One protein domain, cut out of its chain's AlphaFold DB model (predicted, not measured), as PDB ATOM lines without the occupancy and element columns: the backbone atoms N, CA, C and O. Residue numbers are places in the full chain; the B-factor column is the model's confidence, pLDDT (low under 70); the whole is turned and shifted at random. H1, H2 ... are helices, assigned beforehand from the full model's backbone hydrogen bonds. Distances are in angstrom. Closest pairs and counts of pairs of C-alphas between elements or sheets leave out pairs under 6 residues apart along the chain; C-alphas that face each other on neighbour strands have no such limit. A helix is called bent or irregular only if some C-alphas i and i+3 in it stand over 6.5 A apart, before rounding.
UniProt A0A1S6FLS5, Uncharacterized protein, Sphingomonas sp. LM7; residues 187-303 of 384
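What this domain is: This is residues 187 to 303 of the 384 residues of an uncharacterized protein of Sphingomonas sp. LM7 (UniProt A0A1S6FLS5). Four helices run lengthwise in a body that is only just elongated: H1 lies between long H3 and kinked H5, and H4 runs along one side of this row. Short H2 lies at one end, and H6 packs crosswise on H5 toward the other. The printed part has 117 residues with six named helices, H1 to H6 in order, no named strand, and the class all helix. It is only just compact, close to loose, with a radius of gyration of the C-alphas of 15.7 A and spans of 49 by 32 by 20 A.

Where its parts are: Find C-alpha 216 at (31.199, -33.336, -11.549); from there H3 runs 31.5 A to residue 237. H1 is residues 187 to 200, 20.0 A, H2 206 to 211, and H4 248 to 260, 17.9 A. H5, residues 262 to 283, 29.0 A, has a kink of 48 degrees near residue 270 and is irregular, with C-alphas 267 and 270 7.2 A apart. H6, residues 293 to 303, is irregular too, with C-alphas 298 and 301 7.3 A apart; it ends at C-alpha 303 at (20.794, 6.066, 3.626).

How they stand to each other: H1, H3 and H4 form an up and down bundle, each running against the one before. Look at Met 193 and Ile 230, C-alphas 5.3 A apart, where H1 and H3 touch most closely. H5, the hub, touches H1, closest at C-alphas 188 and 276, 4.7 A. H5 touches H4 only at the corner, and only just, with 3 pairs of C-alphas within 8 A, closest Phe 258 and Ala 265, 5.3 A. H6 is about perpendicular to H5, at 81 degrees, and touches its residues 274 to 278, closest at C-alphas 274 and 299, 6.4 A. H2 is close to H3 but not clearly touching. H3 and H5 are apart. In H1, H2, H3 and H4 every O i to N i+4 pair is within hydrogen-bond range; in H5 14 of 18 are, in H6 4 of 7.

The domain as a whole: The C-alphas farthest apart, of Gly 212 and Pro 285, are 50.1 A apart. The printed part has no cut and no long link. Its mean pLDDT is 93.6, and no printed residue is under 70.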
ATOM      1  N   HIS A 187      26.036   0.231 -15.130       90.81
ATOM      2  CA  HIS A 187      26.595   0.035 -13.789       90.81
ATOM      3  C   HIS A 187      26.115  -1.292 -13.206       90.81
ATOM      4  O   HIS A 187      26.930  -2.097 -12.747       90.81
ATOM      5  N   THR A 188      24.813  -1.556 -13.303       95.31
ATOM      6  CA  THR A 188      24.208  -2.803 -12.833       95.31
ATOM      7  C   THR A 188      24.825  -4.016 -13.515       95.31
ATOM      8  O   THR A 188      25.108  -5.004 -12.843       95.31
ATOM      9  N   VAL A 189      25.091  -3.951 -14.825       96.75
ATOM     10  CA  VAL A 189      25.729  -5.058 -15.558       96.75
ATOM     11  C   VAL A 189      27.143  -5.324 -15.043       96.75
ATOM     12  O   VAL A 189      27.470  -6.475 -14.758       96.75
ATOM     13  N   ARG A 190      27.973  -4.284 -14.867       92.62
ATOM     14  CA  ARG A 190      29.346  -4.435 -14.340       92.62
ATOM     15  C   ARG A 190      29.339  -5.070 -12.951       92.62
ATOM     16  O   ARG A 190      30.018  -6.071 -12.733       92.62
ATOM     17  N   ILE A 191      28.513  -4.536 -12.052       92.06
ATOM     18  CA  ILE A 191      28.365  -5.033 -10.678       92.06
ATOM     19  C   ILE A 191      27.865  -6.481 -10.686       92.06
ATOM     20  O   ILE A 191      28.446  -7.337 -10.022       92.06
ATOM     21  N   ALA A 192      26.837  -6.787 -11.484       95.88
ATOM     22  CA  ALA A 192      26.283  -8.130 -11.604       95.88
ATOM     23  C   ALA A 192      27.327  -9.151 -12.064       95.88
ATOM     24  O   ALA A 192      27.457 -10.214 -11.456       95.88
ATOM     25  N   MET A 193      28.084  -8.842 -13.120       96.00
ATOM     26  CA  MET A 193      29.075  -9.769 -13.665       96.00
ATOM     27  C   MET A 193      30.252  -9.979 -12.706       96.00
ATOM     28  O   MET A 193      30.712 -11.114 -12.557       96.00
ATOM     29  N   SER A 194      30.704  -8.927 -12.014       90.81
ATOM     30  CA  SER A 194      31.733  -9.042 -10.973       90.81
ATOM     31  C   SER A 194      31.259  -9.887  -9.787       90.81
ATOM     32  O   SER A 194      31.959 -10.811  -9.375       90.81
ATOM     33  N   GLU A 195      30.047  -9.650  -9.280       92.81
ATOM     34  CA  GLU A 195      29.492 -10.415  -8.159       92.81
ATOM     35  C   GLU A 195      29.253 -11.889  -8.517       92.81
ATOM     36  O   GLU A 195      29.550 -12.779  -7.715       92.81
ATOM     37  N   LEU A 196      28.783 -12.179  -9.735       95.69
ATOM     38  CA  LEU A 196      28.660 -13.554 -10.229       95.69
ATOM     39  C   LEU A 196      30.025 -14.246 -10.305       95.69
ATOM     40  O   LEU A 196      30.161 -15.369  -9.818       95.69
ATOM     41  N   ALA A 197      31.047 -13.575 -10.852       93.44
ATOM     42  CA  ALA A 197      32.410 -14.105 -10.901       93.44
ATOM     43  C   ALA A 197      32.954 -14.383  -9.492       93.44
ATOM     44  O   ALA A 197      33.535 -15.440  -9.240       93.44
ATOM     45  N   ARG A 198      32.702 -13.477  -8.542       91.06
ATOM     46  CA  ARG A 198      33.107 -13.634  -7.143       91.06
ATOM     47  C   ARG A 198      32.438 -14.850  -6.505       91.06
ATOM     48  O   ARG A 198      33.122 -15.693  -5.923       91.06
ATOM     49  N   GLN A 199      31.119 -14.990  -6.638       94.38
ATOM     50  CA  GLN A 199      30.376 -16.128  -6.082       94.38
ATOM     51  C   GLN A 199      30.756 -17.458  -6.748       94.38
ATOM     52  O   GLN A 199      30.771 -18.489  -6.076       94.38
ATOM     53  N   ALA A 200      31.152 -17.442  -8.023       93.62
ATOM     54  CA  ALA A 200      31.633 -18.622  -8.737       93.62
ATOM     55  C   ALA A 200      32.873 -19.261  -8.087       93.62
ATOM     56  O   ALA A 200      33.011 -20.485  -8.073       93.62
ATOM     57  N   THR A 201      33.729 -18.464  -7.443       92.25
ATOM     58  CA  THR A 201      34.924 -18.977  -6.749       92.25
ATOM     59  C   THR A 201      34.632 -19.613  -5.385       92.25
ATOM     60  O   THR A 201      35.480 -20.316  -4.840       92.25
ATOM     61  N   ARG A 202      33.426 -19.429  -4.827       92.81
ATOM     62  CA  ARG A 202      33.075 -19.880  -3.465       92.81
ATOM     63  C   ARG A 202      32.672 -21.353  -3.361       92.81
ATOM     64  O   ARG A 202      32.344 -21.825  -2.277       92.81
ATOM     65  N   GLY A 203      32.706 -22.099  -4.466       92.38
ATOM     66  CA  GLY A 203      32.487 -23.548  -4.456       92.38
ATOM     67  C   GLY A 203      31.058 -23.978  -4.105       92.38
ATOM     68  O   GLY A 203      30.857 -25.114  -3.675       92.38
ATOM     69  N   HIS A 204      30.062 -23.106  -4.306       94.00
ATOM     70  CA  HIS A 204      28.644 -23.361  -4.000       94.00
ATOM     71  C   HIS A 204      28.116 -24.673  -4.598       94.00
ATOM     72  O   HIS A 204      27.394 -25.428  -3.939       94.00
ATOM     73  N   LEU A 205      28.542 -24.993  -5.822       94.81
ATOM     74  CA  LEU A 205      28.107 -26.183  -6.554       94.81
ATOM     75  C   LEU A 205      28.641 -27.500  -5.971       94.81
ATOM     76  O   LEU A 205      28.051 -28.555  -6.202       94.81
ATOM     77  N   ASN A 206      29.694 -27.472  -5.145       93.62
ATOM     78  CA  ASN A 206      30.230 -28.688  -4.521       93.62
ATOM     79  C   ASN A 206      29.181 -29.384  -3.640       93.62
ATOM     80  O   ASN A 206      29.165 -30.609  -3.536       93.62
ATOM     81  N   ARG A 207      28.254 -28.619  -3.048       92.94
ATOM     82  CA  ARG A 207      27.145 -29.172  -2.260       92.94
ATOM     83  C   ARG A 207      26.091 -29.874  -3.120       92.94
ATOM     84  O   ARG A 207      25.416 -30.772  -2.625       92.94
ATOM     85  N   PHE A 208      25.907 -29.455  -4.369       92.75
ATOM     86  CA  PHE A 208      24.996 -30.113  -5.311       92.75
ATOM     87  C   PHE A 208      25.594 -31.441  -5.771       92.75
ATOM     88  O   PHE A 208      24.914 -32.463  -5.716       92.75
ATOM     89  N   VAL A 209      26.901 -31.449  -6.058       94.81
ATOM     90  CA  VAL A 209      27.641 -32.681  -6.361       94.81
ATOM     91  C   VAL A 209      27.592 -33.670  -5.200       94.81
ATOM     92  O   VAL A 209      27.212 -34.823  -5.381       94.81
ATOM     93  N   ALA A 210      27.880 -33.215  -3.979       95.00
ATOM     94  CA  ALA A 210      27.864 -34.075  -2.796       95.00
ATOM     95  C   ALA A 210      26.482 -34.689  -2.488       95.00
ATOM     96  O   ALA A 210      26.409 -35.755  -1.880       95.00
ATOM     97  N   ARG A 211      25.389 -34.024  -2.886       94.81
ATOM     98  CA  ARG A 211      24.012 -34.520  -2.717       94.81
ATOM     99  C   ARG A 211      23.540 -35.418  -3.861       94.81
ATOM    100  O   ARG A 211      22.499 -36.051  -3.719       94.81
ATOM    101  N   GLY A 212      24.297 -35.496  -4.955       93.94
ATOM    102  CA  GLY A 212      23.895 -36.206  -6.168       93.94
ATOM    103  C   GLY A 212      22.890 -35.440  -7.034       93.94
ATOM    104  O   GLY A 212      22.332 -36.030  -7.952       93.94
ATOM    105  N   ASP A 213      22.674 -34.146  -6.764       94.19
ATOM    106  CA  ASP A 213      21.798 -33.273  -7.561       94.19
ATOM    107  C   ASP A 213      22.451 -32.886  -8.908       94.19
ATOM    108  O   ASP A 213      21.775 -32.423  -9.820       94.19
ATOM    109  N   MET A 214      23.775 -33.041  -9.011       96.56
ATOM    110  CA  MET A 214      24.605 -32.677 -10.160       96.56
ATOM    111  C   MET A 214      25.846 -33.582 -10.199       96.56
ATOM    112  O   MET A 214      26.414 -33.904  -9.158       96.56
ATOM    113  N   SER A 215      26.308 -33.990 -11.374       97.69
ATOM    114  CA  SER A 215      27.594 -34.677 -11.556       97.69
ATOM    115  C   SER A 215      28.769 -33.692 -11.611       97.69
ATOM    116  O   SER A 215      28.602 -32.507 -11.893       97.69
ATOM    117  N   GLU A 216      29.997 -34.173 -11.393       96.88
ATOM    118  CA  GLU A 216      31.199 -33.336 -11.549       96.88
ATOM    119  C   GLU A 216      31.326 -32.763 -12.970       96.88
ATOM    120  O   GLU A 216      31.662 -31.593 -13.132       96.88
ATOM    121  N   ALA A 217      30.974 -33.548 -13.994       97.69
ATOM    122  CA  ALA A 217      30.991 -33.099 -15.385       97.69
ATOM    123  C   ALA A 217      29.951 -31.998 -15.659       97.69
ATOM    124  O   ALA A 217      30.248 -31.041 -16.372       97.69
ATOM    125  N   GLU A 218      28.748 -32.106 -15.084       97.69
ATOM    126  CA  GLU A 218      27.720 -31.060 -15.187       97.69
ATOM    127  C   GLU A 218      28.146 -29.782 -14.465       97.69
ATOM    128  O   GLU A 218      27.975 -28.697 -15.015       97.69
ATOM    129  N   ARG A 219      28.767 -29.895 -13.284       97.44
ATOM    130  CA  ARG A 219      29.345 -28.744 -12.574       97.44
ATOM    131  C   ARG A 219      30.392 -28.038 -13.430       97.44
ATOM    132  O   ARG A 219      30.369 -26.817 -13.546       97.44
ATOM    133  N   ASP A 220      31.320 -28.788 -14.011       97.69
ATOM    134  CA  ASP A 220      32.409 -28.204 -14.791       97.69
ATOM    135  C   ASP A 220      31.872 -27.528 -16.062       97.69
ATOM    136  O   ASP A 220      32.269 -26.406 -16.384       97.69
ATOM    137  N   ALA A 221      30.897 -28.148 -16.737       98.06
ATOM    138  CA  ALA A 221      30.199 -27.545 -17.872       98.06
ATOM    139  C   ALA A 221      29.428 -26.271 -17.477       98.06
ATOM    140  O   ALA A 221      29.505 -25.267 -18.188       98.06
ATOM    141  N   PHE A 222      28.742 -26.284 -16.329       98.25
ATOM    142  CA  PHE A 222      28.051 -25.119 -15.772       98.25
ATOM    143  C   PHE A 222      29.023 -23.954 -15.555       98.25
ATOM    144  O   PHE A 222      28.760 -22.835 -15.990       98.25
ATOM    145  N   MET A 223      30.175 -24.214 -14.931       98.12
ATOM    146  CA  MET A 223      31.180 -23.185 -14.645       98.12
ATOM    147  C   MET A 223      31.790 -22.595 -15.921       98.12
ATOM    148  O   MET A 223      31.999 -21.384 -15.999       98.12
ATOM    149  N   VAL A 224      32.043 -23.422 -16.941       98.38
ATOM    150  CA  VAL A 224      32.513 -22.947 -18.253       98.38
ATOM    151  C   VAL A 224      31.477 -22.028 -18.905       98.38
ATOM    152  O   VAL A 224      31.837 -20.950 -19.383       98.38
ATOM    153  N   ALA A 225      30.201 -22.419 -18.896       98.62
ATOM    154  CA  ALA A 225      29.120 -21.614 -19.458       98.62
ATOM    155  C   ALA A 225      28.930 -20.287 -18.700       98.62
ATOM    156  O   ALA A 225      28.813 -19.237 -19.333       98.62
ATOM    157  N   LEU A 226      28.984 -20.315 -17.364       98.44
ATOM    158  CA  LEU A 226      28.892 -19.116 -16.530       98.44
ATOM    159  C   LEU A 226      30.025 -18.131 -16.839       98.44
ATOM    160  O   LEU A 226      29.771 -16.953 -17.074       98.44
ATOM    161  N   HIS A 227      31.276 -18.599 -16.887       97.56
ATOM    162  CA  HIS A 227      32.412 -17.730 -17.203       97.56
ATOM    163  C   HIS A 227      32.322 -17.132 -18.613       97.56
ATOM    164  O   HIS A 227      32.685 -15.970 -18.800       97.56
ATOM    165  N   ALA A 228      31.811 -17.884 -19.593       98.44
ATOM    166  CA  ALA A 228      31.584 -17.366 -20.940       98.44
ATOM    167  C   ALA A 228      30.526 -16.247 -20.952       98.44
ATOM    168  O   ALA A 228      30.762 -15.194 -21.548       98.44
ATOM    169  N   ALA A 229      29.404 -16.436 -20.248       98.56
ATOM    170  CA  ALA A 229      28.357 -15.422 -20.122       98.56
ATOM    171  C   ALA A 229      28.863 -14.156 -19.407       98.56
ATOM    172  O   ALA A 229      28.648 -13.045 -19.896       98.56
ATOM    173  N   ILE A 230      29.599 -14.318 -18.299       97.50
ATOM    174  CA  ILE A 230      30.248 -13.212 -17.577       97.50
ATOM    175  C   ILE A 230      31.178 -12.434 -18.511       97.50
ATOM    176  O   ILE A 230      31.115 -11.206 -18.556       97.50
ATOM    177  N   GLY A 231      32.036 -13.129 -19.265       96.19
ATOM    178  CA  GLY A 231      32.979 -12.503 -20.194       96.19
ATOM    179  C   GLY A 231      32.277 -11.685 -21.276       96.19
ATOM    180  O   GLY A 231      32.619 -10.522 -21.482       96.19
ATOM    181  N   GLN A 232      31.242 -12.255 -21.900       98.00
ATOM    182  CA  GLN A 232      30.462 -11.588 -22.942       98.00
ATOM    183  C   GLN A 232      29.816 -10.288 -22.442       98.00
ATOM    184  O   GLN A 232      29.901  -9.257 -23.108       98.00
ATOM    185  N   TRP A 233      29.157 -10.321 -21.282       97.94
ATOM    186  CA  TRP A 233      28.485  -9.137 -20.741       97.94
ATOM    187  C   TRP A 233      29.456  -8.104 -20.173       97.94
ATOM    188  O   TRP A 233      29.180  -6.912 -20.290       97.94
ATOM    189  N   THR A 234      30.604  -8.536 -19.641       94.56
ATOM    190  CA  THR A 234      31.688  -7.624 -19.238       94.56
ATOM    191  C   THR A 234      32.178  -6.821 -20.447       94.56
ATOM    192  O   THR A 234      32.135  -5.597 -20.420       94.56
ATOM    193  N   GLU A 235      32.517  -7.487 -21.558       94.69
ATOM    194  CA  GLU A 235      33.007  -6.818 -22.776       94.69
ATOM    195  C   GLU A 235      31.990  -5.815 -23.348       94.69
ATOM    196  O   GLU A 235      32.358  -4.769 -23.887       94.69
ATOM    197  N   ARG A 236      30.692  -6.123 -23.238       96.38
ATOM    198  CA  ARG A 236      29.633  -5.185 -23.629       96.38
ATOM    199  C   ARG A 236      29.570  -3.983 -22.692       96.38
ATOM    200  O   ARG A 236      29.467  -2.860 -23.183       96.38
ATOM    201  N   ALA A 237      29.649  -4.213 -21.385       93.69
ATOM    202  CA  ALA A 237      29.593  -3.153 -20.390       93.69
ATOM    203  C   ALA A 237      30.788  -2.193 -20.485       93.69
ATOM    204  O   ALA A 237      30.596  -0.986 -20.367       93.69
ATOM    205  N   ASP A 238      31.980  -2.697 -20.807       88.69
ATOM    206  CA  ASP A 238      33.192  -1.883 -20.983       88.69
ATOM    207  C   ASP A 238      33.100  -0.905 -22.168       88.69
ATOM    208  O   ASP A 238      33.829   0.085 -22.238       88.69
ATOM    209  N   ARG A 239      32.193  -1.161 -23.120       93.69
ATOM    210  CA  ARG A 239      31.949  -0.299 -24.291       93.69
ATOM    211  C   ARG A 239      30.841   0.725 -24.070       93.69
ATOM    212  O   ARG A 239      30.612   1.559 -24.948       93.69
ATOM    213  N   ALA A 240      30.133   0.646 -22.950       93.00
ATOM    214  CA  ALA A 240      28.995   1.493 -22.653       93.00
ATOM    215  C   ALA A 240      29.343   2.551 -21.601       93.00
ATOM    216  O   ALA A 240      30.194   2.354 -20.735       93.00
ATOM    217  N   ALA A 241      28.647   3.688 -21.654       89.94
ATOM    218  CA  ALA A 241      28.682   4.633 -20.548       89.94
ATOM    219  C   ALA A 241      27.997   3.982 -19.328       89.94
ATOM    220  O   ALA A 241      26.838   3.585 -19.459       89.94
ATOM    221  N   PRO A 242      28.650   3.885 -18.153       87.44
ATOM    222  CA  PRO A 242      28.110   3.133 -17.019       87.44
ATOM    223  C   PRO A 242      26.708   3.572 -16.563       87.44
ATOM    224  O   PRO A 242      25.865   2.735 -16.270       87.44
ATOM    225  N   SER A 243      26.414   4.871 -16.570       87.19
ATOM    226  CA  SER A 243      25.110   5.412 -16.157       87.19
ATOM    227  C   SER A 243      24.034   5.391 -17.251       87.19
ATOM    228  O   SER A 243      22.918   5.864 -17.025       87.19
ATOM    229  N   ALA A 244      24.341   4.886 -18.451       92.25
ATOM    230  CA  ALA A 244      23.350   4.794 -19.515       92.25
ATOM    231  C   ALA A 244      22.329   3.679 -19.208       92.25
ATOM    232  O   ALA A 244      22.737   2.571 -18.843       92.25
ATOM    233  N   PRO A 245      21.017   3.938 -19.374       95.25
ATOM    234  CA  PRO A 245      19.988   2.936 -19.129       95.25
ATOM    235  C   PRO A 245      20.093   1.780 -20.129       95.25
ATOM    236  O   PRO A 245      20.447   1.990 -21.294       95.25
ATOM    237  N   LEU A 246      19.751   0.568 -19.686       96.31
ATOM    238  CA  LEU A 246      19.616  -0.578 -20.587       96.31
ATOM    239  C   LEU A 246      18.334  -0.465 -21.412       96.31
ATOM    240  O   LEU A 246      17.299  -0.002 -20.925       96.31
ATOM    241  N   ASP A 247      18.385  -0.935 -22.659       96.00
ATOM    242  CA  ASP A 247      17.158  -1.243 -23.384       96.00
ATOM    243  C   ASP A 247      16.535  -2.555 -22.870       96.00
ATOM    244  O   ASP A 247      17.133  -3.297 -22.086       96.00
ATOM    245  N   ALA A 248      15.298  -2.835 -23.289       96.06
ATOM    246  CA  ALA A 248      14.577  -4.019 -22.830       96.06
ATOM    247  C   ALA A 248      15.291  -5.329 -23.205       96.06
ATOM    248  O   ALA A 248      15.303  -6.261 -22.409       96.06
ATOM    249  N   ALA A 249      15.914  -5.394 -24.387       97.38
ATOM    250  CA  ALA A 249      16.572  -6.610 -24.851       97.38
ATOM    251  C   ALA A 249      17.832  -6.908 -24.030       97.38
ATOM    252  O   ALA A 249      18.082  -8.062 -23.680       97.38
ATOM    253  N   ASP A 250      18.598  -5.876 -23.683       97.81
ATOM    254  CA  ASP A 250      19.782  -6.013 -22.848       97.81
ATOM    255  C   ASP A 250      19.425  -6.291 -21.386       97.81
ATOM    256  O   ASP A 250      20.026  -7.176 -20.775       97.81
ATOM    257  N   SER A 251      18.404  -5.623 -20.843       97.94
ATOM    258  CA  SER A 251      17.889  -5.913 -19.498       97.94
ATOM    259  C   SER A 251      17.408  -7.367 -19.387       97.94
ATOM    260  O   SER A 251      17.786  -8.084 -18.457       97.94
ATOM    261  N   ASP A 252      16.641  -7.845 -20.371       98.31
ATOM    262  CA  ASP A 252      16.177  -9.233 -20.435       98.31
ATOM    263  C   ASP A 252      17.327 -10.222 -20.621       98.31
ATOM    264  O   ASP A 252      17.359 -11.257 -19.956       98.31
ATOM    265  N   GLY A 253      18.296  -9.891 -21.474       98.38
ATOM    266  CA  GLY A 253      19.469 -10.720 -21.716       98.38
ATOM    267  C   GLY A 253      20.321 -10.918 -20.462       98.38
ATOM    268  O   GLY A 253      20.734 -12.040 -20.176       98.38
ATOM    269  N   VAL A 254      20.549  -9.859 -19.680       98.44
ATOM    270  CA  VAL A 254      21.293  -9.968 -18.416       98.44
ATOM    271  C   VAL A 254      20.463 -10.698 -17.365       98.44
ATOM    272  O   VAL A 254      20.995 -11.553 -16.660       98.44
ATOM    273  N   TRP A 255      19.157 -10.433 -17.263       98.50
ATOM    274  CA  TRP A 255      18.295 -11.178 -16.342       98.50
ATOM    275  C   TRP A 255      18.265 -12.678 -16.661       98.50
ATOM    276  O   TRP A 255      18.270 -13.504 -15.750       98.50
ATOM    277  N   GLN A 256      18.316 -13.048 -17.942       98.44
ATOM    278  CA  GLN A 256      18.399 -14.445 -18.347       98.44
ATOM    279  C   GLN A 256      19.673 -15.122 -17.817       98.44
ATOM    280  O   GLN A 256      19.594 -16.271 -17.400       98.44
ATOM    281  N   VAL A 257      20.803 -14.412 -17.700       98.62
ATOM    282  CA  VAL A 257      22.015 -14.941 -17.039       98.62
ATOM    283  C   VAL A 257      21.734 -15.305 -15.576       98.62
ATOM    284  O   VAL A 257      22.147 -16.367 -15.116       98.62
ATOM    285  N   PHE A 258      20.992 -14.477 -14.832       98.50
ATOM    286  CA  PHE A 258      20.617 -14.805 -13.447       98.50
ATOM    287  C   PHE A 258      19.748 -16.061 -13.363       98.50
ATOM    288  O   PHE A 258      19.885 -16.840 -12.420       98.50
ATOM    289  N   LEU A 259      18.863 -16.258 -14.340       98.25
ATOM    290  CA  LEU A 259      17.986 -17.422 -14.401       98.25
ATOM    291  C   LEU A 259      18.722 -18.694 -14.837       98.25
ATOM    292  O   LEU A 259      18.466 -19.755 -14.274       98.25
ATOM    293  N   ASP A 260      19.617 -18.591 -15.820       98.44
ATOM    294  CA  ASP A 260      20.387 -19.717 -16.360       98.44
ATOM    295  C   ASP A 260      21.419 -20.240 -15.355       98.44
ATOM    296  O   ASP A 260      21.738 -21.426 -15.361       98.44
ATOM    297  N   PHE A 261      21.911 -19.367 -14.469       98.25
ATOM    298  CA  PHE A 261      22.925 -19.694 -13.465       98.25
ATOM    299  C   PHE A 261      22.424 -19.488 -12.029       98.25
ATOM    300  O   PHE A 261      23.183 -19.068 -11.146       98.25
ATOM    301  N   GLN A 262      21.144 -19.771 -11.780       97.31
ATOM    302  CA  GLN A 262      20.459 -19.493 -10.516       97.31
ATOM    303  C   GLN A 262      21.156 -20.094  -9.281       97.31
ATOM    304  O   GLN A 262      21.166 -19.461  -8.220       97.31
ATOM    305  N   GLU A 263      21.777 -21.271  -9.410       95.69
ATOM    306  CA  GLU A 263      22.527 -21.977  -8.357       95.69
ATOM    307  C   GLU A 263      23.689 -21.153  -7.784       95.69
ATOM    308  O   GLU A 263      24.164 -21.427  -6.682       95.69
ATOM    309  N   ILE A 264      24.144 -20.140  -8.525       96.88
ATOM    310  CA  ILE A 264      25.150 -19.167  -8.092       96.88
ATOM    311  C   ILE A 264      24.521 -17.782  -7.945       96.88
ATOM    312  O   ILE A 264      24.756 -17.099  -6.946       96.88
ATOM    313  N   ALA A 265      23.678 -17.378  -8.896       97.56
ATOM    314  CA  ALA A 265      23.118 -16.036  -8.966       97.56
ATOM    315  C   ALA A 265      22.296 -15.654  -7.728       97.56
ATOM    316  O   ALA A 265      22.336 -14.501  -7.299       97.56
ATOM    317  N   HIS A 266      21.622 -16.610  -7.082       96.06
ATOM    318  CA  HIS A 266      20.855 -16.316  -5.871       96.06
ATOM    319  C   HIS A 266      21.722 -15.856  -4.680       96.06
ATOM    320  O   HIS A 266      21.225 -15.126  -3.824       96.06
ATOM    321  N   PHE A 267      23.014 -16.205  -4.639       95.56
ATOM    322  CA  PHE A 267      23.956 -15.703  -3.629       95.56
ATOM    323  C   PHE A 267      24.504 -14.312  -3.966       95.56
ATOM    324  O   PHE A 267      25.025 -13.635  -3.084       95.56
ATOM    325  N   ALA A 268      24.420 -13.901  -5.233       95.12
ATOM    326  CA  ALA A 268      24.873 -12.596  -5.706       95.12
ATOM    327  C   ALA A 268      23.757 -11.541  -5.638       95.12
ATOM    328  O   ALA A 268      24.016 -10.388  -5.307       95.12
ATOM    329  N   LEU A 269      22.513 -11.931  -5.942       96.19
ATOM    330  CA  LEU A 269      21.437 -11.001  -6.296       96.19
ATOM    331  C   LEU A 269      21.177  -9.907  -5.251       96.19
ATOM    332  O   LEU A 269      20.989  -8.759  -5.632       96.19
ATOM    333  N   GLY A 270      21.208 -10.224  -3.953       93.56
ATOM    334  CA  GLY A 270      20.969  -9.215  -2.914       93.56
ATOM    335  C   GLY A 270      22.014  -8.099  -2.876       93.56
ATOM    336  O   GLY A 270      21.653  -6.924  -2.762       93.56
ATOM    337  N   ASN A 271      23.289  -8.452  -3.053       91.44
ATOM    338  CA  ASN A 271      24.363  -7.471  -3.182       91.44
ATOM    339  C   ASN A 271      24.210  -6.690  -4.485       91.44
ATOM    340  O   ASN A 271      24.227  -5.468  -4.462       91.44
ATOM    341  N   VAL A 272      23.965  -7.376  -5.608       94.56
ATOM    342  CA  VAL A 272      23.810  -6.715  -6.915       94.56
ATOM    343  C   VAL A 272      22.687  -5.682  -6.890       94.56
ATOM    344  O   VAL A 272      22.890  -4.566  -7.356       94.56
ATOM    345  N   VAL A 273      21.518  -6.017  -6.338       94.81
ATOM    346  CA  VAL A 273      20.390  -5.079  -6.220       94.81
ATOM    347  C   VAL A 273      20.800  -3.845  -5.424       94.81
ATOM    348  O   VAL A 273      20.605  -2.730  -5.889       94.81
ATOM    349  N   THR A 274      21.415  -4.041  -4.261       90.94
ATOM    350  CA  THR A 274      21.814  -2.940  -3.379       90.94
ATOM    351  C   THR A 274      22.867  -2.041  -4.031       90.94
ATOM    352  O   THR A 274      22.660  -0.836  -4.169       90.94
ATOM    353  N   GLU A 275      23.980  -2.632  -4.466       88.81
ATOM    354  CA  GLU A 275      25.132  -1.894  -4.980       88.81
ATOM    355  C   GLU A 275      24.813  -1.189  -6.299       88.81
ATOM    356  O   GLU A 275      25.253  -0.065  -6.527       88.81
ATOM    357  N   SER A 276      23.997  -1.805  -7.159       92.12
ATOM    358  CA  SER A 276      23.595  -1.173  -8.420       92.12
ATOM    359  C   SER A 276      22.696   0.039  -8.220       92.12
ATOM    360  O   SER A 276      22.908   1.054  -8.876       92.12
ATOM    361  N   ILE A 277      21.736  -0.022  -7.291       92.44
ATOM    362  CA  ILE A 277      20.892   1.134  -6.968       92.44
ATOM    363  C   ILE A 277      21.759   2.267  -6.406       92.44
ATOM    364  O   ILE A 277      21.646   3.400  -6.872       92.44
ATOM    365  N   ASN A 278      22.664   1.965  -5.466       89.06
ATOM    366  CA  ASN A 278      23.583   2.954  -4.896       89.06
ATOM    367  C   ASN A 278      24.469   3.602  -5.970       89.06
ATOM    368  O   ASN A 278      24.582   4.828  -6.013       89.06
ATOM    369  N   ALA A 279      25.044   2.805  -6.873       87.94
ATOM    370  CA  ALA A 279      25.872   3.306  -7.967       87.94
ATOM    371  C   ALA A 279      25.093   4.250  -8.898       87.94
ATOM    372  O   ALA A 279      25.605   5.306  -9.279       87.94
ATOM    373  N   THR A 280      23.845   3.916  -9.238       90.00
ATOM    374  CA  THR A 280      22.990   4.776 -10.067       90.00
ATOM    375  C   THR A 280      22.615   6.063  -9.341       90.00
ATOM    376  O   THR A 280      22.715   7.133  -9.936       90.00
ATOM    377  N   VAL A 281      22.223   5.998  -8.064       89.19
ATOM    378  CA  VAL A 281      21.860   7.190  -7.276       89.19
ATOM    379  C   VAL A 281      23.054   8.137  -7.121       89.19
ATOM    380  O   VAL A 281      22.903   9.339  -7.318       89.19
ATOM    381  N   ALA A 282      24.249   7.610  -6.855       85.19
ATOM    382  CA  ALA A 282      25.452   8.420  -6.672       85.19
ATOM    383  C   ALA A 282      25.984   9.060  -7.970       85.19
ATOM    384  O   ALA A 282      26.673  10.082  -7.930       85.19
ATOM    385  N   SER A 283      25.720   8.449  -9.130       82.31
ATOM    386  CA  SER A 283      26.274   8.880 -10.424       82.31
ATOM    387  C   SER A 283      25.277   9.619 -11.321       82.31
ATOM    388  O   SER A 283      25.688  10.258 -12.295       82.31
ATOM    389  N   ASN A 284      23.978   9.561 -11.011       81.81
ATOM    390  CA  ASN A 284      22.916  10.150 -11.816       81.81
ATOM    391  C   ASN A 284      22.200  11.273 -11.044       81.81
ATOM    392  O   ASN A 284      21.656  11.016  -9.977       81.81
ATOM    393  N   PRO A 285      22.125  12.508 -11.575       78.06
ATOM    394  CA  PRO A 285      21.418  13.611 -10.916       78.06
ATOM    395  C   PRO A 285      19.883  13.486 -10.947       78.06
ATOM    396  O   PRO A 285      19.189  14.324 -10.377       78.06
ATOM    397  N   SER A 286      19.335  12.507 -11.669       85.69
ATOM    398  CA  SER A 286      17.895  12.245 -11.772       85.69
ATOM    399  C   SER A 286      17.632  10.732 -11.795       85.69
ATOM    400  O   SER A 286      17.163  10.201 -12.815       85.69
ATOM    401  N   PRO A 287      17.991  10.005 -10.716       87.69
ATOM    402  CA  PRO A 287      17.905   8.548 -10.675       87.69
ATOM    403  C   PRO A 287      16.468   8.042 -10.838       87.69
ATOM    404  O   PRO A 287      16.275   6.971 -11.401       87.69
ATOM    405  N   GLU A 288      15.455   8.825 -10.465       89.81
ATOM    406  CA  GLU A 288      14.026   8.517 -10.608       89.81
ATOM    407  C   GLU A 288      13.557   8.342 -12.062       89.81
ATOM    408  O   GLU A 288      12.475   7.816 -12.317       89.81
ATOM    409  N   ARG A 289      14.362   8.777 -13.040       89.69
ATOM    410  CA  ARG A 289      14.087   8.537 -14.466       89.69
ATOM    411  C   ARG A 289      14.424   7.118 -14.907       89.69
ATOM    412  O   ARG A 289      13.950   6.688 -15.955       89.69
ATOM    413  N   ILE A 290      15.279   6.438 -14.147       90.19
ATOM    414  CA  ILE A 290      15.757   5.085 -14.432       90.19
ATOM    415  C   ILE A 290      15.223   4.122 -13.376       90.19
ATOM    416  O   ILE A 290      14.766   3.045 -13.718       90.19
ATOM    417  N   LEU A 291      15.240   4.491 -12.101       94.12
ATOM    418  CA  LEU A 291      14.841   3.632 -10.996       94.12
ATOM    419  C   LEU A 291      13.377   3.864 -10.609       94.12
ATOM    420  O   LEU A 291      12.990   5.006 -10.350       94.12
ATOM    421  N   PRO A 292      12.560   2.801 -10.509       93.44
ATOM    422  CA  PRO A 292      11.205   2.928 -10.004       93.44
ATOM    423  C   PRO A 292      11.216   3.159  -8.483       93.44
ATOM    424  O   PRO A 292      12.198   2.871  -7.792       93.44
ATOM    425  N   ALA A 293      10.113   3.680  -7.940       91.31
ATOM    426  CA  ALA A 293      10.030   4.069  -6.530       91.31
ATOM    427  C   ALA A 293      10.288   2.894  -5.569       91.31
ATOM    428  O   ALA A 293      10.916   3.072  -4.526       91.31
ATOM    429  N   GLU A 294       9.853   1.684  -5.927       90.50
ATOM    430  CA  GLU A 294      10.126   0.478  -5.150       90.50
ATOM    431  C   GLU A 294      11.619   0.142  -5.074       90.50
ATOM    432  O   GLU A 294      12.057  -0.337  -4.032       90.50
ATOM    433  N   ALA A 295      12.411   0.441  -6.111       92.50
ATOM    434  CA  ALA A 295      13.854   0.220  -6.091       92.50
ATOM    435  C   ALA A 295      14.537   1.201  -5.128       92.50
ATOM    436  O   ALA A 295      15.281   0.782  -4.246       92.50
ATOM    437  N   LEU A 296      14.212   2.495  -5.211       89.69
ATOM    438  CA  LEU A 296      14.732   3.500  -4.272       89.69
ATOM    439  C   LEU A 296      14.363   3.162  -2.818       89.69
ATOM    440  O   LEU A 296      15.180   3.295  -1.907       89.69
ATOM    441  N   ALA A 297      13.156   2.638  -2.598       88.19
ATOM    442  CA  ALA A 297      12.719   2.217  -1.275       88.19
ATOM    443  C   ALA A 297      13.547   1.051  -0.695       88.19
ATOM    444  O   ALA A 297      13.640   0.953   0.529       88.19
ATOM    445  N   LEU A 298      14.159   0.190  -1.523       89.31
ATOM    446  CA  LEU A 298      14.991  -0.932  -1.057       89.31
ATOM    447  C   LEU A 298      16.297  -0.482  -0.398       89.31
ATOM    448  O   LEU A 298      16.797  -1.187   0.475       89.31
ATOM    449  N   VAL A 299      16.844   0.665  -0.806       87.31
ATOM    450  CA  VAL A 299      18.085   1.209  -0.228       87.31
ATOM    451  C   VAL A 299      17.831   2.341   0.761       87.31
ATOM    452  O   VAL A 299      18.743   2.715   1.487       87.31
ATOM    453  N   SER A 300      16.600   2.859   0.836       86.88
ATOM    454  CA  SER A 300      16.250   4.005   1.687       86.88
ATOM    455  C   SER A 300      16.696   3.854   3.144       86.88
ATOM    456  O   SER A 300      17.284   4.776   3.692       86.88
ATOM    457  N   SER A 301      16.510   2.680   3.759       87.00
ATOM    458  CA  SER A 301      16.921   2.443   5.148       87.00
ATOM    459  C   SER A 301      18.425   2.370   5.355       87.00
ATOM    460  O   SER A 301      18.870   2.444   6.490       87.00
ATOM    461  N   ARG A 302      19.208   2.207   4.286       85.25
ATOM    462  CA  ARG A 302      20.664   2.276   4.373       85.25
ATOM    463  C   ARG A 302      21.167   3.723   4.364       85.25
ATOM    464  O   ARG A 302      22.197   3.983   4.951       85.25
ATOM    465  N   HIS A 303      20.430   4.642   3.739       86.19
ATOM    466  CA  HIS A 303      20.794   6.066   3.626       86.19
ATOM    467  C   HIS A 303      20.063   6.972   4.628       86.19
ATOM    468  O   HIS A 303      20.253   8.186   4.626       86.19
TER     469      HIS A 303